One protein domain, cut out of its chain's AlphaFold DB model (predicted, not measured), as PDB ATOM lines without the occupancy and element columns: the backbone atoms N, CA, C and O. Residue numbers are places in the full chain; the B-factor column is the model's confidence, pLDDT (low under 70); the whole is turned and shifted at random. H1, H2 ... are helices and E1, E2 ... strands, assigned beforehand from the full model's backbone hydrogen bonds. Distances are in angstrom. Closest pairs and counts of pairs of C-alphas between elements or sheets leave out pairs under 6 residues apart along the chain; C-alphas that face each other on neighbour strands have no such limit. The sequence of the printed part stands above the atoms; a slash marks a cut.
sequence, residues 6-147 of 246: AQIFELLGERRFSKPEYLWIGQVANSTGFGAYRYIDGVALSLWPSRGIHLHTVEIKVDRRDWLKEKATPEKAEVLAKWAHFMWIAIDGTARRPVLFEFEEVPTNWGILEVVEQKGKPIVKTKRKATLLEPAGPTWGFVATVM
ATOM      1  N   ALA A   6     120.806 122.934 181.605       93.56
ATOM      2  CA  ALA A   6     120.088 122.426 182.771       93.56
ATOM      3  C   ALA A   6     121.041 121.829 183.822       93.56
ATOM      4  O   ALA A   6     120.920 122.126 185.003       93.56
ATOM      5  N   GLN A   7     122.045 121.047 183.407       94.56
ATOM      6  CA  GLN A   7     123.043 120.508 184.338       94.56
ATOM      7  C   GLN A   7     123.866 121.614 185.004       94.56
ATOM      8  O   GLN A   7     124.127 121.541 186.202       94.56
ATOM      9  N   ILE A   8     124.263 122.646 184.251       95.31
ATOM     10  CA  ILE A   8     124.947 123.810 184.825       95.31
ATOM     11  C   ILE A   8     124.033 124.513 185.831       95.31
ATOM     12  O   ILE A   8     124.475 124.792 186.940       95.31
ATOM     13  N   PHE A   9     122.770 124.757 185.476       96.44
ATOM     14  CA  PHE A   9     121.794 125.396 186.357       96.44
ATOM     15  C   PHE A   9     121.666 124.669 187.708       96.44
ATOM     16  O   PHE A   9     121.783 125.308 188.756       96.44
ATOM     17  N   GLU A  10     121.511 123.342 187.688       95.94
ATOM     18  CA  GLU A  10     121.433 122.524 188.905       95.94
ATOM     19  C   GLU A  10     122.732 122.589 189.720       95.94
ATOM     20  O   GLU A  10     122.716 122.863 190.919       95.94
ATOM     21  N   LEU A  11     123.890 122.439 189.067       96.81
ATOM     22  CA  LEU A  11     125.190 122.493 189.743       96.81
ATOM     23  C   LEU A  11     125.454 123.850 190.404       96.81
ATOM     24  O   LEU A  11     126.055 123.910 191.480       96.81
ATOM     25  N   LEU A  12     125.016 124.945 189.786       97.81
ATOM     26  CA  LEU A  12     125.105 126.271 190.387       97.81
ATOM     27  C   LEU A  12     124.220 126.386 191.629       97.81
ATOM     28  O   LEU A  12     124.688 126.903 192.646       97.81
ATOM     29  N   GLY A  13     122.995 125.863 191.573       96.19
ATOM     30  CA  GLY A  13     122.098 125.791 192.726       96.19
ATOM     31  C   GLY A  13     122.678 124.957 193.867       96.19
ATOM     32  O   GLY A  13     122.628 125.365 195.021       96.19
ATOM     33  N   GLU A  14     123.315 123.826 193.574       95.38
ATOM     34  CA  GLU A  14     123.903 122.959 194.602       95.38
ATOM     35  C   GLU A  14     125.190 123.517 195.223       95.38
ATOM     36  O   GLU A  14     125.470 123.281 196.401       95.38
ATOM     37  N   ARG A  15     126.027 124.193 194.426       95.25
ATOM     38  CA  ARG A  15     127.424 124.485 194.801       95.25
ATOM     39  C   ARG A  15     127.728 125.958 195.028       95.25
ATOM     40  O   ARG A  15     128.724 126.255 195.684       95.25
ATOM     41  N   ARG A  16     126.942 126.873 194.457       95.88
ATOM     42  CA  ARG A  16     127.247 128.315 194.458       95.88
ATOM     43  C   ARG A  16     126.138 129.175 195.052       95.88
ATOM     44  O   ARG A  16     126.461 130.134 195.756       95.88
ATOM     45  N   PHE A  17     124.891 128.851 194.737       96.56
ATOM     46  CA  PHE A  17     123.682 129.561 195.151       96.56
ATOM     47  C   PHE A  17     122.777 128.627 195.958       96.56
ATOM     48  O   PHE A  17     121.591 128.474 195.673       96.56
ATOM     49  N   SER A  18     123.367 127.953 196.945       94.25
ATOM     50  CA  SER A  18     122.709 126.882 197.682       94.25
ATOM     51  C   SER A  18     121.812 127.374 198.808       94.25
ATOM     52  O   SER A  18     122.037 128.407 199.448       94.25
ATOM     53  N   LYS A  19     120.780 126.573 199.081       91.19
ATOM     54  CA  LYS A  19     119.954 126.712 200.281       91.19
ATOM     55  C   LYS A  19     120.808 126.424 201.534       91.19
ATOM     56  O   LYS A  19     121.693 125.568 201.475       91.19
ATOM     57  N   PRO A  20     120.535 127.084 202.675       92.44
ATOM     58  CA  PRO A  20     119.475 128.074 202.898       92.44
ATOM     59  C   PRO A  20     119.912 129.519 202.596       92.44
ATOM     60  O   PRO A  20     119.192 130.458 202.922       92.44
ATOM     61  N   GLU A  21     121.111 129.722 202.055       93.81
ATOM     62  CA  GLU A  21     121.696 131.058 201.919       93.81
ATOM     63  C   GLU A  21     121.069 131.855 200.775       93.81
ATOM     64  O   GLU A  21     120.906 133.073 200.888       93.81
ATOM     65  N   TYR A  22     120.684 131.156 199.707       95.44
ATOM     66  CA  TYR A  22     120.080 131.739 198.519       95.44
ATOM     67  C   TYR A  22     118.736 131.090 198.186       95.44
ATOM     68  O   TYR A  22     118.552 129.877 198.322       95.44
ATOM     69  N   LEU A  23     117.820 131.905 197.667       94.44
ATOM     70  CA  LEU A  23     116.776 131.438 196.759       94.44
ATOM     71  C   LEU A  23     117.398 131.336 195.362       94.44
ATOM     72  O   LEU A  23     117.955 132.326 194.899       94.44
ATOM     73  N   TRP A  24     117.290 130.183 194.704       95.38
ATOM     74  CA  TRP A  24     117.774 129.953 193.338       95.38
ATOM     75  C   TRP A  24     116.624 129.470 192.459       95.38
ATOM     76  O   TRP A  24     115.995 128.462 192.776       95.38
ATOM     77  N   ILE A  25     116.336 130.207 191.386       94.12
ATOM     78  CA  ILE A  25     115.233 129.925 190.457       94.12
ATOM     79  C   ILE A  25     115.679 130.140 189.011       94.12
ATOM     80  O   ILE A  25     116.541 130.975 188.736       94.12
ATOM     81  N   GLY A  26     115.093 129.378 188.091       92.25
ATOM     82  CA  GLY A  26     115.436 129.410 186.671       92.25
ATOM     83  C   GLY A  26     114.366 130.062 185.808       92.25
ATOM     84  O   GLY A  26     113.226 130.217 186.241       92.25
ATOM     85  N   GLN A  27     114.743 130.413 184.576       88.88
ATOM     86  CA  GLN A  27     113.826 130.868 183.520       88.88
ATOM     87  C   GLN A  27     112.922 132.037 183.962       88.88
ATOM     88  O   GLN A  27     111.703 132.044 183.773       88.88
ATOM     89  N   VAL A  28     113.528 133.059 184.566       90.38
ATOM     90  CA  VAL A  28     112.803 134.199 185.137       90.38
ATOM     91  C   VAL A  28     112.568 135.256 184.065       90.38
ATOM     92  O   VAL A  28     113.503 135.901 183.597       90.38
ATOM     93  N   ALA A  29     111.309 135.460 183.686       91.00
ATOM     94  CA  ALA A  29     110.927 136.507 182.744       91.00
ATOM     95  C   ALA A  29     111.079 137.928 183.317       91.00
ATOM     96  O   ALA A  29     110.903 138.168 184.513       91.00
ATOM     97  N   ASN A  30     111.304 138.901 182.437       89.31
ATOM     98  CA  ASN A  30     111.429 140.317 182.787       89.31
ATOM     99  C   ASN A  30     110.123 140.959 183.312       89.31
ATOM    100  O   ASN A  30     110.164 142.003 183.956       89.31
ATOM    101  N   SER A  31     108.964 140.373 183.017       90.44
ATOM    102  CA  SER A  31     107.655 140.787 183.535       90.44
ATOM    103  C   SER A  31     106.660 139.628 183.393       90.44
ATOM    104  O   SER A  31     107.045 138.521 183.019       90.44
ATOM    105  N   THR A  32     105.382 139.873 183.667       88.69
ATOM    106  CA  THR A  32     104.285 138.909 183.497       88.69
ATOM    107  C   THR A  32     103.387 139.256 182.304       88.69
ATOM    108  O   THR A  32     103.302 140.418 181.901       88.69
ATOM    109  N   GLY A  33     102.644 138.272 181.785       87.69
ATOM    110  CA  GLY A  33     101.652 138.482 180.719       87.69
ATOM    111  C   GLY A  33     102.292 138.943 179.408       87.69
ATOM    112  O   GLY A  33     103.399 138.523 179.084       87.69
ATOM    113  N   PHE A  34     101.630 139.846 178.677       86.00
ATOM    114  CA  PHE A  34     102.149 140.405 177.417       86.00
ATOM    115  C   PHE A  34     103.473 141.179 177.568       86.00
ATOM    116  O   PHE A  34     104.146 141.437 176.576       86.00
ATOM    117  N   GLY A  35     103.865 141.539 178.796       82.75
ATOM    118  CA  GLY A  35     105.151 142.178 179.085       82.75
ATOM    119  C   GLY A  35     106.332 141.207 179.210       82.75
ATOM    120  O   GLY A  35     107.463 141.666 179.371       82.75
ATOM    121  N   ALA A  36     106.095 139.891 179.174       88.06
ATOM    122  CA  ALA A  36     107.137 138.869 179.243       88.06
ATOM    123  C   ALA A  36     107.738 138.616 177.849       88.06
ATOM    124  O   ALA A  36     107.123 137.963 177.010       88.06
ATOM    125  N   TYR A  37     108.949 139.118 177.597       86.69
ATOM    126  CA  TYR A  37     109.625 138.967 176.295       86.69
ATOM    127  C   TYR A  37     111.118 138.613 176.398       86.69
ATOM    128  O   TYR A  37     111.761 138.316 175.387       86.69
ATOM    129  N   ARG A  38     111.687 138.625 177.608       86.06
ATOM    130  CA  ARG A  38     113.053 138.167 177.900       86.06
ATOM    131  C   ARG A  38     113.057 137.327 179.159       86.06
ATOM    132  O   ARG A  38     112.270 137.590 180.062       86.06
ATOM    133  N   TYR A  39     113.977 136.374 179.203       88.38
ATOM    134  CA  TYR A  39     114.159 135.443 180.304       88.38
ATOM    135  C   TYR A  39     115.611 135.490 180.760       88.38
ATOM    136  O   TYR A  39     116.506 135.663 179.938       88.38
ATOM    137  N   ILE A  40     115.805 135.369 182.066       89.88
ATOM    138  CA  ILE A  40     117.098 135.179 182.714       89.88
ATOM    139  C   ILE A  40     117.215 133.692 183.021       89.88
ATOM    140  O   ILE A  40     116.303 133.127 183.635       89.88
ATOM    141  N   ASP A  41     118.324 133.070 182.625       91.88
ATOM    142  CA  ASP A  41     118.515 131.631 182.816       91.88
ATOM    143  C   ASP A  41     118.464 131.238 184.292       91.88
ATOM    144  O   ASP A  41     117.794 130.264 184.638       91.88
ATOM    145  N   GLY A  42     119.116 132.019 185.160       93.75
ATOM    146  CA  GLY A  42     119.071 131.819 186.602       93.75
ATOM    147  C   GLY A  42     119.128 133.110 187.413       93.75
ATOM    148  O   GLY A  42     119.871 134.042 187.103       93.75
ATOM    149  N   VAL A  43     118.352 133.150 188.491       94.50
ATOM    150  CA  VAL A  43     118.309 134.256 189.450       94.50
ATOM    151  C   VAL A  43     118.565 133.712 190.847       94.50
ATOM    152  O   VAL A  43     117.869 132.802 191.301       94.50
ATOM    153  N   ALA A  44     119.549 134.299 191.534       95.75
ATOM    154  CA  ALA A  44     119.814 134.030 192.942       95.75
ATOM    155  C   ALA A  44     119.514 135.261 193.797       95.75
ATOM    156  O   ALA A  44     120.010 136.345 193.499       95.75
ATOM    157  N   LEU A  45     118.775 135.102 194.890       95.06
ATOM    158  CA  LEU A  45     118.597 136.150 195.897       95.06
ATOM    159  C   LEU A  45     119.251 135.708 197.204       95.06
ATOM    160  O   LEU A  45     118.857 134.684 197.759       95.06
ATOM    161  N   SER A  46     120.235 136.470 197.689       95.19
ATOM    162  CA  SER A  46     120.785 136.286 199.040       95.19
ATOM    163  C   SER A  46     119.704 136.587 200.078       95.19
ATOM    164  O   SER A  46     119.052 137.629 200.007       95.19
ATOM    165  N   LEU A  47     119.519 135.683 201.042       93.44
ATOM    166  CA  LEU A  47     118.431 135.750 202.028       93.44
ATOM    167  C   LEU A  47     118.881 136.225 203.417       93.44
ATOM    168  O   LEU A  47     118.070 136.305 204.335       93.44
ATOM    169  N   TRP A  48     120.168 136.532 203.588       91.00
ATOM    170  CA  TRP A  48     120.756 136.837 204.893       91.00
ATOM    171  C   TRP A  48     121.219 138.297 204.953       91.00
ATOM    172  O   TRP A  48     122.223 138.635 204.319       91.00
ATOM    173  N   PRO A  49     120.560 139.167 205.747       87.50
ATOM    174  CA  PRO A  49     120.892 140.594 205.804       87.50
ATOM    175  C   PRO A  49     122.349 140.883 206.171       87.50
ATOM    176  O   PRO A  49     122.944 141.815 205.639       87.50
ATOM    177  N   SER A  50     122.958 140.048 207.019       89.94
ATOM    178  CA  SER A  50     124.363 140.176 207.430       89.94
ATOM    179  C   SER A  50     125.369 140.064 206.277       89.94
ATOM    180  O   SER A  50     126.527 140.432 206.446       89.94
ATOM    181  N   ARG A  51     124.944 139.561 205.113       82.44
ATOM    182  CA  ARG A  51     125.757 139.414 203.895       82.44
ATOM    183  C   ARG A  51     125.260 140.292 202.743       82.44
ATOM    184  O   ARG A  51     125.753 140.157 201.627       82.44
ATOM    185  N   GLY A  52     124.290 141.163 203.023       89.38
ATOM    186  CA  GLY A  52     123.561 141.932 202.026       89.38
ATOM    187  C   GLY A  52     122.473 141.113 201.325       89.38
ATOM    188  O   GLY A  52     122.615 139.913 201.063       89.38
ATOM    189  N   ILE A  53     121.366 141.784 201.003       93.12
ATOM    190  CA  ILE A  53     120.276 141.223 200.199       93.12
ATOM    191  C   ILE A  53     120.559 141.553 198.737       93.12
ATOM    192  O   ILE A  53     120.095 142.550 198.190       93.12
ATOM    193  N   HIS A  54     121.399 140.725 198.123       95.19
ATOM    194  CA  HIS A  54     121.858 140.916 196.755       95.19
ATOM    195  C   HIS A  54     121.146 139.983 195.782       95.19
ATOM    196  O   HIS A  54     121.015 138.779 196.015       95.19
ATOM    197  N   LEU A  55     120.733 140.565 194.660       94.69
ATOM    198  CA  LEU A  55     120.205 139.858 193.502       94.69
ATOM    199  C   LEU A  55     121.349 139.537 192.537       94.69
ATOM    200  O   LEU A  55     122.033 140.438 192.052       94.69
ATOM    201  N   HIS A  56     121.530 138.261 192.238       95.75
ATOM    202  CA  HIS A  56     122.450 137.772 191.228       95.75
ATOM    203  C   HIS A  56     121.657 137.306 190.010       95.75
ATOM    204  O   HIS A  56     120.689 136.559 190.151       95.75
ATOM    205  N   THR A  57     122.103 137.687 188.821       94.31
ATOM    206  CA  THR A  57     121.597 137.139 187.559       94.31
ATOM    207  C   THR A  57     122.696 136.337 186.893       94.31
ATOM    208  O   THR A  57     123.849 136.775 186.842       94.31
ATOM    209  N   VAL A  58     122.343 135.164 186.390       94.12
ATOM    210  CA  VAL A  58     123.262 134.247 185.733       94.12
ATOM    211  C   VAL A  58     122.730 133.942 184.348       94.12
ATOM    212  O   VAL A  58     121.608 133.460 184.212       94.12
ATOM    213  N   GLU A  59     123.570 134.186 183.354       92.06
ATOM    214  CA  GLU A  59     123.368 133.724 181.988       92.06
ATOM    215  C   GLU A  59     124.180 132.443 181.769       92.06
ATOM    216  O   GLU A  59     125.370 132.405 182.095       92.06
ATOM    217  N   ILE A  60     123.572 131.387 181.226       91.75
ATOM    218  CA  ILE A  60     124.224 130.091 181.023       91.75
ATOM    219  C   ILE A  60     124.537 129.908 179.542       91.75
ATOM    220  O   ILE A  60     123.661 129.989 178.684       91.75
ATOM    221  N   LYS A  61     125.797 129.602 179.221       88.31
ATOM    222  CA  LYS A  61     126.233 129.351 177.845       88.31
ATOM    223  C   LYS A  61     127.029 128.055 177.744       88.31
ATOM    224  O   LYS A  61     128.087 127.903 178.350       88.31
ATOM    225  N   VAL A  62     126.525 127.124 176.935       87.38
ATOM    226  CA  VAL A  62     127.142 125.804 176.690       87.38
ATOM    227  C   VAL A  62     127.816 125.694 175.323       87.38
ATOM    228  O   VAL A  62     128.649 124.815 175.124       87.38
ATOM    229  N   ASP A  63     127.515 126.614 174.400       80.44
ATOM    230  CA  ASP A  63     128.146 126.699 173.082       80.44
ATOM    231  C   ASP A  63     128.567 128.143 172.754       80.44
ATOM    232  O   ASP A  63     127.894 129.121 173.089       80.44
ATOM    233  N   ARG A  64     129.707 128.295 172.070       78.31
ATOM    234  CA  ARG A  64     130.225 129.605 171.654       78.31
ATOM    235  C   ARG A  64     129.315 130.316 170.655       78.31
ATOM    236  O   ARG A  64     129.235 131.542 170.667       78.31
ATOM    237  N   ARG A  65     128.693 129.596 169.727       78.06
ATOM    238  CA  ARG A  65     127.855 130.201 168.684       78.06
ATOM    239  C   ARG A  65     126.701 130.974 169.309       78.06
ATOM    240  O   ARG A  65     126.352 132.027 168.782       78.06
ATOM    241  N   ASP A  66     126.175 130.495 170.432       74.12
ATOM    242  CA  ASP A  66     125.127 131.189 171.178       74.12
ATOM    243  C   ASP A  66     125.655 132.502 171.767       74.12
ATOM    244  O   ASP A  66     125.050 133.555 171.566       74.12
ATOM    245  N   TRP A  67     126.855 132.482 172.357       78.25
ATOM    246  CA  TRP A  67     127.513 133.693 172.858       78.25
ATOM    247  C   TRP A  67     127.816 134.717 171.746       78.25
ATOM    248  O   TRP A  67     127.551 135.906 171.909       78.25
ATOM    249  N   LEU A  68     128.309 134.280 170.580       78.56
ATOM    250  CA  LEU A  68     128.592 135.175 169.445       78.56
ATOM    251  C   LEU A  68     127.338 135.869 168.904       78.56
ATOM    252  O   LEU A  68     127.388 137.054 168.575       78.56
ATOM    253  N   LYS A  69     126.219 135.143 168.814       77.38
ATOM    254  CA  LYS A  69     124.937 135.711 168.378       77.38
ATOM    255  C   LYS A  69     124.427 136.765 169.354       77.38
ATOM    256  O   LYS A  69     123.834 137.750 168.929       77.38
ATOM    257  N   GLU A  70     124.635 136.561 170.649       75.75
ATOM    258  CA  GLU A  70     124.157 137.480 171.680       75.75
ATOM    259  C   GLU A  70     125.059 138.686 171.898       75.75
ATOM    260  O   GLU A  70     124.541 139.775 172.132       75.75
ATOM    261  N   LYS A  71     126.379 138.540 171.729       73.75
ATOM    262  CA  LYS A  71     127.322 139.670 171.723       73.75
ATOM    263  C   LYS A  71     126.930 140.734 170.691       73.75
ATOM    264  O   LYS A  71     127.142 141.921 170.915       73.75
ATOM    265  N   ALA A  72     126.313 140.324 169.584       67.44
ATOM    266  CA  ALA A  72     125.787 141.230 168.568       67.44
ATOM    267  C   ALA A  72     124.507 141.984 168.997       67.44
ATOM    268  O   ALA A  72     124.002 142.801 168.233       67.44
ATOM    269  N   THR A  73     123.947 141.725 170.186       68.62
ATOM    270  CA  THR A  73     122.736 142.395 170.698       68.62
ATOM    271  C   THR A  73     122.874 142.787 172.182       68.62
ATOM    272  O   THR A  73     122.257 142.157 173.047       68.62
ATOM    273  N   PRO A  74     123.643 143.849 172.494       70.00
ATOM    274  CA  PRO A  74     123.923 144.283 173.872       70.00
ATOM    275  C   PRO A  74     122.670 144.606 174.697       70.00
ATOM    276  O   PRO A  74     122.615 144.299 175.887       70.00
ATOM    277  N   GLU A  75     121.620 145.120 174.052       71.75
ATOM    278  CA  GLU A  75     120.341 145.466 174.690       71.75
ATOM    279  C   GLU A  75     119.700 144.287 175.441       71.75
ATOM    280  O   GLU A  75     118.982 144.476 176.426       71.75
ATOM    281  N   LYS A  76     119.962 143.044 175.004       67.56
ATOM    282  CA  LYS A  76     119.473 141.847 175.705       67.56
ATOM    283  C   LYS A  76     120.069 141.747 177.102       67.56
ATOM    284  O   LYS A  76     119.340 141.474 178.049       67.56
ATOM    285  N   ALA A  77     121.371 141.980 177.218       68.62
ATOM    286  CA  ALA A  77     122.083 141.908 178.480       68.62
ATOM    287  C   ALA A  77     121.679 143.060 179.410       68.62
ATOM    288  O   ALA A  77     121.467 142.834 180.596       68.62
ATOM    289  N   GLU A  78     121.492 144.271 178.877       73.81
ATOM    290  CA  GLU A  78     121.148 145.469 179.658       73.81
ATOM    291  C   GLU A  78     119.787 145.373 180.359       73.81
ATOM    292  O   GLU A  78     119.653 145.731 181.534       73.81
ATOM    293  N   VAL A  79     118.770 144.839 179.674       71.56
ATOM    294  CA  VAL A  79     117.423 144.681 180.253       71.56
ATOM    295  C   VAL A  79     117.423 143.699 181.426       71.56
ATOM    296  O   VAL A  79     116.634 143.874 182.355       71.56
ATOM    297  N   LEU A  80     118.294 142.689 181.395       67.44
ATOM    298  CA  LEU A  80     118.440 141.707 182.471       67.44
ATOM    299  C   LEU A  80     119.371 142.223 183.586       67.44
ATOM    300  O   LEU A  80     119.135 141.963 184.764       67.44
ATOM    301  N   ALA A  81     120.381 143.014 183.214       73.19
ATOM    302  CA  ALA A  81     121.386 143.602 184.095       73.19
ATOM    303  C   ALA A  81     120.836 144.638 185.073       73.19
ATOM    304  O   ALA A  81     121.293 144.714 186.210       73.19
ATOM    305  N   LYS A  82     119.871 145.454 184.637       85.31
ATOM    306  CA  LYS A  82     119.446 146.666 185.364       85.31
ATOM    307  C   LYS A  82     118.949 146.436 186.797       85.31
ATOM    308  O   LYS A  82     118.891 147.387 187.576       85.31
ATOM    309  N   TRP A  83     118.552 145.210 187.137       88.56
ATOM    310  CA  TRP A  83     118.059 144.841 188.469       88.56
ATOM    311  C   TRP A  83     119.075 144.057 189.302       88.56
ATOM    312  O   TRP A  83     118.861 143.857 190.498       88.56
ATOM    313  N   ALA A  84     120.163 143.594 188.689       92.19
ATOM    314  CA  ALA A  84     121.137 142.726 189.325       92.19
ATOM    315  C   ALA A  84     122.182 143.536 190.100       92.19
ATOM    316  O   ALA A  84     122.763 144.486 189.583       92.19
ATOM    317  N   HIS A  85     122.482 143.096 191.319       95.50
ATOM    318  CA  HIS A  85     123.652 143.556 192.069       95.50
ATOM    319  C   HIS A  85     124.929 142.897 191.545       95.50
ATOM    320  O   HIS A  85     126.004 143.483 191.588       95.50
ATOM    321  N   PHE A  86     124.815 141.664 191.047       95.50
ATOM    322  CA  PHE A  86     125.921 140.921 190.465       95.50
ATOM    323  C   PHE A  86     125.472 140.203 189.203       95.50
ATOM    324  O   PHE A  86     124.476 139.477 189.212       95.50
ATOM    325  N   MET A  87     126.272 140.326 188.152       93.88
ATOM    326  CA  MET A  87     126.057 139.611 186.903       93.88
ATOM    327  C   MET A  87     127.088 138.516 186.718       93.88
ATOM    328  O   MET A  87     128.282 138.739 186.926       93.88
ATOM    329  N   TRP A  88     126.625 137.345 186.300       94.12
ATOM    330  CA  TRP A  88     127.469 136.199 186.016       94.12
ATOM    331  C   TRP A  88     127.180 135.652 184.630       94.12
ATOM    332  O   TRP A  88     126.026 135.545 184.223       94.12
ATOM    333  N   ILE A  89     128.236 135.210 183.960       91.75
ATOM    334  CA  ILE A  89     128.132 134.218 182.898       91.75
ATOM    335  C   ILE A  89     128.634 132.882 183.443       91.75
ATOM    336  O   ILE A  89     129.694 132.816 184.074       91.75
ATOM    337  N   ALA A  90     127.860 131.824 183.243       93.00
ATOM    338  CA  ALA A  90     128.228 130.467 183.598       93.00
ATOM    339  C   ALA A  90     128.457 129.643 182.335       93.00
ATOM    340  O   ALA A  90     127.618 129.638 181.435       93.00
ATOM    341  N   ILE A  91     129.589 128.944 182.274       91.12
ATOM    342  CA  ILE A  91     129.989 128.201 181.081       91.12
ATOM    343  C   ILE A  91     130.341 126.745 181.344       91.12
ATOM    344  O   ILE A  91     130.794 126.376 182.430       91.12
ATOM    345  N   ASP A  92     130.193 125.938 180.295       90.06
ATOM    346  CA  ASP A  92     130.787 124.609 180.221       90.06
ATOM    347  C   ASP A  92     132.290 124.711 179.892       90.06
ATOM    348  O   ASP A  92     132.683 124.977 178.753       90.06
ATOM    349  N   GLY A  93     133.141 124.478 180.893       85.75
ATOM    350  CA  GLY A  93     134.598 124.408 180.736       85.75
ATOM    351  C   GLY A  93     135.112 123.051 180.240       85.75
ATOM    352  O   GLY A  93     136.318 122.870 180.093       85.75
ATOM    353  N   THR A  94     134.223 122.085 179.996       81.56
ATOM    354  CA  THR A  94     134.538 120.758 179.436       81.56
ATOM    355  C   THR A  94     134.175 120.621 177.957       81.56
ATOM    356  O   THR A  94     134.559 119.640 177.309       81.56
ATOM    357  N   ALA A  95     133.475 121.610 177.397       69.69
ATOM    358  CA  ALA A  95     133.097 121.641 175.993       69.69
ATOM    359  C   ALA A  95     134.333 121.571 175.077       69.69
ATOM    360  O   ALA A  95     135.341 122.238 175.299       69.69
ATOM    361  N   ARG A  96     134.233 120.800 173.980       60.47
ATOM    362  CA  ARG A  96     135.307 120.647 172.967       60.47
ATOM    363  C   ARG A  96     135.762 121.979 172.359       60.47
ATOM    364  O   ARG A  96     136.874 122.075 171.850       60.47
ATOM    365  N   ARG A  97     134.882 122.980 172.377       57.66
ATOM    366  CA  ARG A  97     135.185 124.387 172.118       57.66
ATOM    367  C   ARG A  97     134.663 125.170 173.322       57.66
ATOM    368  O   ARG A  97     133.470 125.472 173.332       57.66
ATOM    369  N   PRO A  98     135.490 125.422 174.348       57.47
ATOM    370  CA  PRO A  98     135.027 126.118 175.538       57.47
ATOM    371  C   PRO A  98     134.455 127.486 175.161       57.47
ATOM    372  O   PRO A  98     134.928 128.161 174.244       57.47
ATOM    373  N   VAL A  99     133.388 127.868 175.855       58.03
ATOM    374  CA  VAL A  99     132.567 129.047 175.543       58.03
ATOM    375  C   VAL A  99     133.269 130.379 175.875       58.03
ATOM    376  O   VAL A  99     132.823 131.435 175.440       58.03
ATOM    377  N   LEU A 100     134.428 130.337 176.535       56.16
ATOM    378  CA  LEU A 100     135.344 131.465 176.763       56.16
ATOM    379  C   LEU A 100     136.689 131.106 176.110       56.16
ATOM    380  O   LEU A 100     137.306 130.137 176.539       56.16
ATOM    381  N   PHE A 101     137.181 131.683 175.008       59.22
ATOM    382  CA  PHE A 101     137.268 133.075 174.536       59.22
ATOM    383  C   PHE A 101     137.927 134.017 175.532       59.22
ATOM    384  O   PHE A 101     137.547 134.061 176.697       59.22
ATOM    385  N   GLU A 102     138.944 134.714 175.027       58.50
ATOM    386  CA  GLU A 102     139.633 135.863 175.613       58.50
ATOM    387  C   GLU A 102     138.710 136.611 176.595       58.50
ATOM    388  O   GLU A 102     137.601 137.025 176.240       58.50
ATOM    389  N   PHE A 103     139.130 136.697 177.863       62.69
ATOM    390  CA  PHE A 103     138.390 137.305 178.982       62.69
ATOM    391  C   PHE A 103     137.823 138.699 178.656       62.69
ATOM    392  O   PHE A 103     136.872 139.157 179.299       62.69
ATOM    393  N   GLU A 104     138.430 139.348 177.674       69.00
ATOM    394  CA  GLU A 104     138.164 140.652 177.092       69.00
ATOM    395  C   GLU A 104     136.778 140.759 176.435       69.00
ATOM    396  O   GLU A 104     136.258 141.861 176.279       69.00
ATOM    397  N   GLU A 105     136.140 139.645 176.065       77.62
ATOM    398  CA  GLU A 105     134.826 139.690 175.412       77.62
ATOM    399  C   GLU A 105     133.639 139.837 176.363       77.62
ATOM    400  O   GLU A 105     132.568 140.276 175.940       77.62
ATOM    401  N   VAL A 106     133.798 139.424 177.619       81.25
ATOM    402  CA  VAL A 106     132.751 139.520 178.639       81.25
ATOM    403  C   VAL A 106     132.962 140.829 179.400       81.25
ATOM    404  O   VAL A 106     134.084 141.034 179.881       81.25
ATOM    405  N   PRO A 107     131.926 141.671 179.602       85.62
ATOM    406  CA  PRO A 107     132.061 142.937 180.323       85.62
ATOM    407  C   PRO A 107     132.839 142.782 181.632       85.62
ATOM    408  O   PRO A 107     132.610 141.843 182.396       85.62
ATOM    409  N   THR A 108     133.793 143.674 181.890       87.88
ATOM    410  CA  THR A 108     134.776 143.522 182.979       87.88
ATOM    411  C   THR A 108     134.146 143.476 184.370       87.88
ATOM    412  O   THR A 108     134.697 142.843 185.267       87.88
ATOM    413  N   ASN A 109     132.975 144.089 184.541       89.06
ATOM    414  CA  ASN A 109     132.184 144.061 185.770       89.06
ATOM    415  C   ASN A 109     131.427 142.737 185.994       89.06
ATOM    416  O   ASN A 109     130.913 142.510 187.090       89.06
ATOM    417  N   TRP A 110     131.351 141.855 184.994       91.25
ATOM    418  CA  TRP A 110     130.682 140.560 185.116       91.25
ATOM    419  C   TRP A 110     131.621 139.494 185.663       91.25
ATOM    420  O   TRP A 110     132.790 139.387 185.278       91.25
ATOM    421  N   GLY A 111     131.069 138.636 186.512       92.94
ATOM    422  CA  GLY A 111     131.737 137.438 186.979       92.94
ATOM    423  C   GLY A 111     131.631 136.296 185.977       92.94
ATOM    424  O   GLY A 111     130.712 136.232 185.165       92.94
ATOM    425  N   ILE A 112     132.577 135.370 186.064       93.06
ATOM    426  CA  ILE A 112     132.643 134.183 185.218       93.06
ATOM    427  C   ILE A 112     132.691 132.955 186.121       93.06
ATOM    428  O   ILE A 112     133.631 132.787 186.911       93.06
ATOM    429  N   LEU A 113     131.685 132.101 185.980       94.62
ATOM    430  CA  LEU A 113     131.610 130.780 186.587       94.62
ATOM    431  C   LEU A 113     131.906 129.736 185.510       94.62
ATOM    432  O   LEU A 113     131.341 129.765 184.423       94.62
ATOM    433  N   GLU A 114     132.801 128.807 185.807       93.06
ATOM    434  CA  GLU A 114     133.161 127.718 184.906       93.06
ATOM    435  C   GLU A 114     132.834 126.390 185.575       93.06
ATOM    436  O   GLU A 114     133.340 126.091 186.659       93.06
ATOM    437  N   VAL A 115     131.995 125.590 184.923       93.50
ATOM    438  CA  VAL A 115     131.727 124.218 185.338       93.50
ATOM    439  C   VAL A 115     132.729 123.306 184.649       93.50
ATOM    440  O   VAL A 115     132.796 123.257 183.423       93.50
ATOM    441  N   VAL A 116     133.526 122.591 185.439       92.00
ATOM    442  CA  VAL A 116     134.515 121.630 184.936       92.00
ATOM    443  C   VAL A 116     134.354 120.276 185.599       92.00
ATOM    444  O   VAL A 116     133.785 120.160 186.683       92.00
ATOM    445  N   GLU A 117     134.919 119.250 184.978       91.56
ATOM    446  CA  GLU A 117     135.083 117.945 185.600       91.56
ATOM    447  C   GLU A 117     136.479 117.845 186.228       91.56
ATOM    448  O   GLU A 117     137.496 118.065 185.570       91.56
ATOM    449  N   GLN A 118     136.546 117.518 187.518       89.62
ATOM    450  CA  GLN A 118     137.802 117.292 188.227       89.62
ATOM    451  C   GLN A 118     137.699 116.004 189.042       89.62
ATOM    452  O   GLN A 118     136.825 115.867 189.895       89.62
ATOM    453  N   LYS A 119     138.609 115.053 188.786       90.94
ATOM    454  CA  LYS A 119     138.605 113.713 189.406       90.94
ATOM    455  C   LYS A 119     137.255 112.985 189.236       90.94
ATOM    456  O   LYS A 119     136.750 112.391 190.187       90.94
ATOM    457  N   GLY A 120     136.660 113.080 188.044       88.94
ATOM    458  CA  GLY A 120     135.378 112.447 187.710       88.94
ATOM    459  C   GLY A 120     134.156 113.072 188.392       88.94
ATOM    460  O   GLY A 120     133.106 112.438 188.449       88.94
ATOM    461  N   LYS A 121     134.278 114.282 188.955       91.31
ATOM    462  CA  LYS A 121     133.170 114.998 189.602       91.31
ATOM    463  C   LYS A 121     133.002 116.399 189.011       91.31
ATOM    464  O   LYS A 121     134.014 117.071 188.793       91.31
ATOM    465  N   PRO A 122     131.759 116.866 188.795       94.00
ATOM    466  CA  PRO A 122     131.509 118.241 188.395       94.00
ATOM    467  C   PRO A 122     131.842 119.198 189.543       94.00
ATOM    468  O   PRO A 122     131.486 118.956 190.699       94.00
ATOM    469  N   ILE A 123     132.520 120.294 189.221       94.62
ATOM    470  CA  ILE A 123     132.831 121.377 190.153       94.62
ATOM    471  C   ILE A 123     132.585 122.733 189.492       94.62
ATOM    472  O   ILE A 123     132.796 122.900 188.293       94.62
ATOM    473  N   VAL A 124     132.184 123.718 190.297       96.06
ATOM    474  CA  VAL A 124     131.979 125.105 189.863       96.06
ATOM    475  C   VAL A 124     133.181 125.940 190.305       96.06
ATOM    476  O   VAL A 124     133.439 126.081 191.500       96.06
ATOM    477  N   LYS A 125     133.929 126.502 189.352       94.69
ATOM    478  CA  LYS A 125     135.061 127.406 189.594       94.69
ATOM    479  C   LYS A 125     134.660 128.846 189.316       94.69
ATOM    480  O   LYS A 125     133.980 129.130 188.340       94.69
ATOM    481  N   THR A 126     135.137 129.777 190.137       95.06
ATOM    482  CA  THR A 126     135.051 131.211 189.824       95.06
ATOM    483  C   THR A 126     136.321 131.631 189.090       95.06
ATOM    484  O   THR A 126     137.393 131.627 189.688       95.06
ATOM    485  N   LYS A 127     136.212 131.980 187.805       91.38
ATOM    486  CA  LYS A 127     137.338 132.479 186.990       91.38
ATOM    487  C   LYS A 127     137.541 133.974 187.147       91.38
ATOM    488  O   LYS A 127     138.669 134.442 187.213       91.38
ATOM    489  N   ARG A 128     136.433 134.709 187.234       92.06
ATOM    490  CA  ARG A 128     136.402 136.147 187.498       92.06
ATOM    491  C   ARG A 128     135.279 136.430 188.480       92.06
ATOM    492  O   ARG A 128     134.189 135.881 188.336       92.06
ATOM    493  N   LYS A 129     135.542 137.243 189.499       94.94
ATOM    494  CA  LYS A 129     134.496 137.676 190.432       94.94
ATOM    495  C   LYS A 129     133.647 138.758 189.767       94.94
ATOM    496  O   LYS A 129     134.193 139.601 189.067       94.94
ATOM    497  N   ALA A 130     132.338 138.715 189.992       94.81
ATOM    498  CA  ALA A 130     131.454 139.809 189.615       94.81
ATOM    499  C   ALA A 130     131.696 141.018 190.525       94.81
ATOM    500  O   ALA A 130     131.933 140.853 191.726       94.81
ATOM    501  N   THR A 131     131.603 142.214 189.956       95.38
ATOM    502  CA  THR A 131     131.630 143.467 190.712       95.38
ATOM    503  C   THR A 131     130.229 143.769 191.239       95.38
ATOM    504  O   THR A 131     129.245 143.495 190.553       95.38
ATOM    505  N   LEU A 132     130.143 144.313 192.456       94.94
ATOM    506  CA  LEU A 132     128.885 144.795 193.025       94.94
ATOM    507  C   LEU A 132     128.430 146.051 192.272       94.94
ATOM    508  O   LEU A 132     129.206 146.994 192.121       94.94
ATOM    509  N   LEU A 133     127.186 146.047 191.807       93.00
ATOM    510  CA  LEU A 133     126.530 147.152 191.116       93.00
ATOM    511  C   LEU A 133     125.379 147.703 191.962       93.00
ATOM    512  O   LEU A 133     124.790 146.974 192.761       93.00
ATOM    513  N   GLU A 134     125.035 148.968 191.725       91.81
ATOM    514  CA  GLU A 134     123.845 149.626 192.273       91.81
ATOM    515  C   GLU A 134     122.696 149.533 191.249       91.81
ATOM    516  O   GLU A 134     122.740 150.217 190.221       91.81
ATOM    517  N   PRO A 135     121.688 148.663 191.457       90.50
ATOM    518  CA  PRO A 135     120.619 148.456 190.486       90.50
ATOM    519  C   PRO A 135     119.534 149.539 190.567       90.50
ATOM    520  O   PRO A 135     119.262 150.098 191.626       90.50
ATOM    521  N   ALA A 136     118.796 149.744 189.472       84.94
ATOM    522  CA  ALA A 136     117.690 150.711 189.398       84.94
ATOM    523  C   ALA A 136     116.428 150.311 190.207       84.94
ATOM    524  O   ALA A 136     115.399 150.979 190.127       84.94
ATOM    525  N   GLY A 137     116.487 149.216 190.969       82.88
ATOM    526  CA  GLY A 137     115.355 148.613 191.674       82.88
ATOM    527  C   GLY A 137     114.462 147.747 190.762       82.88
ATOM    528  O   GLY A 137     114.200 148.110 189.611       82.88
ATOM    529  N   PRO A 138     113.994 146.571 191.229       86.62
ATOM    530  CA  PRO A 138     113.143 145.694 190.431       86.62
ATOM    531  C   PRO A 138     111.746 146.287 190.221       86.62
ATOM    532  O   PRO A 138     111.174 146.927 191.099       86.62
ATOM    533  N   THR A 139     111.155 146.016 189.057       89.94
ATOM    534  CA  THR A 139     109.735 146.328 188.824       89.94
ATOM    535  C   THR A 139     108.836 145.295 189.501       89.94
ATOM    536  O   THR A 139     109.216 144.131 189.630       89.94
ATOM    537  N   TRP A 140     107.602 145.668 189.852       91.62
ATOM    538  CA  TRP A 140     106.630 144.717 190.409       91.62
ATOM    539  C   TRP A 140     106.303 143.553 189.466       91.62
ATOM    540  O   TRP A 140     106.077 142.443 189.934       91.62
ATOM    541  N   GLY A 141     106.340 143.772 188.148       91.12
ATOM    542  CA  GLY A 141     106.182 142.695 187.164       91.12
ATOM    543  C   GLY A 141     107.304 141.659 187.250       91.12
ATOM    544  O   GLY A 141     107.040 140.461 187.218       91.12
ATOM    545  N   PHE A 142     108.548 142.108 187.431       90.06
ATOM    546  CA  PHE A 142     109.681 141.211 187.657       90.06
ATOM    547  C   PHE A 142     109.557 140.465 188.993       90.06
ATOM    548  O   PHE A 142     109.707 139.243 189.032       90.06
ATOM    549  N   VAL A 143     109.209 141.172 190.075       91.44
ATOM    550  CA  VAL A 143     108.975 140.564 191.399       91.44
ATOM    551  C   VAL A 143     107.889 139.485 191.326       91.44
ATOM    552  O   VAL A 143     108.079 138.389 191.849       91.44
ATOM    553  N   ALA A 144     106.783 139.749 190.627       92.62
ATOM    554  CA  ALA A 144     105.707 138.780 190.442       92.62
ATOM    555  C   ALA A 144     106.183 137.514 189.713       92.62
ATOM    556  O   ALA A 144     105.802 136.405 190.087       92.62
ATOM    557  N   THR A 145     107.044 137.651 188.702       91.12
ATOM    558  CA  THR A 145     107.634 136.495 188.019       91.12
ATOM    559  C   THR A 145     108.555 135.692 188.935       91.12
ATOM    560  O   THR A 145     108.493 134.464 188.919       91.12
ATOM    561  N   VAL A 146     109.376 136.355 189.754       90.94
ATOM    562  CA  VAL A 146     110.222 135.686 190.758       90.94
ATOM    563  C   VAL A 146     109.361 134.880 191.735       90.94
ATOM    564  O   VAL A 146     109.609 133.691 191.921       90.94
ATOM    565  N   MET A 147     108.310 135.491 192.290       91.62
ATOM    566  CA  MET A 147     107.402 134.828 193.234       91.62
ATOM    567  C   MET A 147     106.686 133.627 192.604       91.62
ATOM    568  O   MET A 147     106.665 132.558 193.200       91.62
TER     569      MET A 147
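What this domain is: This is residues 6 to 147 of the 246 residues of an uncharacterized protein of marine sediment metagenome (UniProt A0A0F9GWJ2). A six-stranded sheet, strongly twisted and curled like part of a barrel, wraps round the helix H1, which sits in the hollow of the curve. H3 is over E3 on the outside of the curve, H4 packs on the edge strand E1, and a long link runs back to H4 from E6 at the opposite edge. The printed part has 142 residues with four named helices and six named strands, in the order H1 E1 E2 E3 H2 H3 E4 E5 E6 H4. The sheet is mixed, in the order E1 E2 E3 E4 E5 E6, and the class is mixed, helices and strands. The whole is compact, with a radius of gyration of the C-alphas of 14.8 A, and rounded, with spans of 42 by 36 by 26 A.

Where its parts are: The sheet's strands are E1, residues 22 to 29, 18.9 A; E2, residues 39 to 46, 19.9 A; E3, residues 55 to 61, 19.8 A; E4, residues 86 to 92, 19.9 A; E5, residues 111 to 118, 21.1 A; and E6, residues 121 to 128, 21.5 A. E1 bends by 71 degrees at residue 26, and E2 bends by 59 degrees at residue 42. H1, residues 6 to 15, is 14.2 A long and begins at C-alpha 6 at (120.088, 122.426, 182.771). H2 holds residues 64 to 71 and is 10.5 A long; H3 holds residues 74 to 81 and is 10.6 A long. C-alpha 58, in E3, is at (123.262, 134.247, 185.733). H4, residues 140 to 147, is 10.3 A long and ends at C-alpha 147 at (107.402, 134.828, 193.234).

How they stand to each other: E1, E2 and E3 form a meander, each strand the antiparallel neighbour of the one before; N 25 and O 43 are 3.0 A apart, and N 44 and O 56 are 2.9 A apart, both within hydrogen-bond range. E3 and E4 are parallel, at 25 degrees, with N 59 and O 88 at 2.9 A. E3, H2, H3 and E4 make a strand-helix-strand unit, two parallel neighbour strands joined through helices, and its crossover is right-handed. E4 and E5 are parallel, at 30 degrees, with N 113 and O 89 at 2.8 A. E5 and E6 form an antiparallel hairpin, with N 123 and O 116 at 2.8 A. The sheet curls round H1, whose closest C-alphas to E1 are those of Gly 13 and Trp 24, 6.0 A apart, and to E6 those of Arg 15 and Val 124, 6.7 A apart. H3 is on the sheet at a height of 9.5 A, over E3 and along the strands, at 2 degrees to E3 on the local plane. H4 is on the opposite face from H3, at a height of 7.3 A; the closest C-alphas of E1 and H4 are those of Ala 29 and Thr 145, 6.2 A apart. H2 only grazes the sheet, with its residues 64 to 67. H2 and H3 are close but not clearly touching, about perpendicular at 88 degrees, with the C-alphas of Glu 70 and Lys 76 closest at 7.6 A. Every O i to N i+4 pair is within hydrogen-bond range in H1, H2 and H4; in H3 it is 3 of 4.

The domain as a whole: The C-alphas of Phe 34 and Lys 119 are the two farthest apart, 46.7 A. The printed part has no cut. The long links are E4 to E5, residues 93 to 110, and E6 to H4, residues 129 to 139. The mean pLDDT of the printed part is 87.0, and it is under 70 at residues 72 to 73, 76 to 77, 80 and 95 to 104.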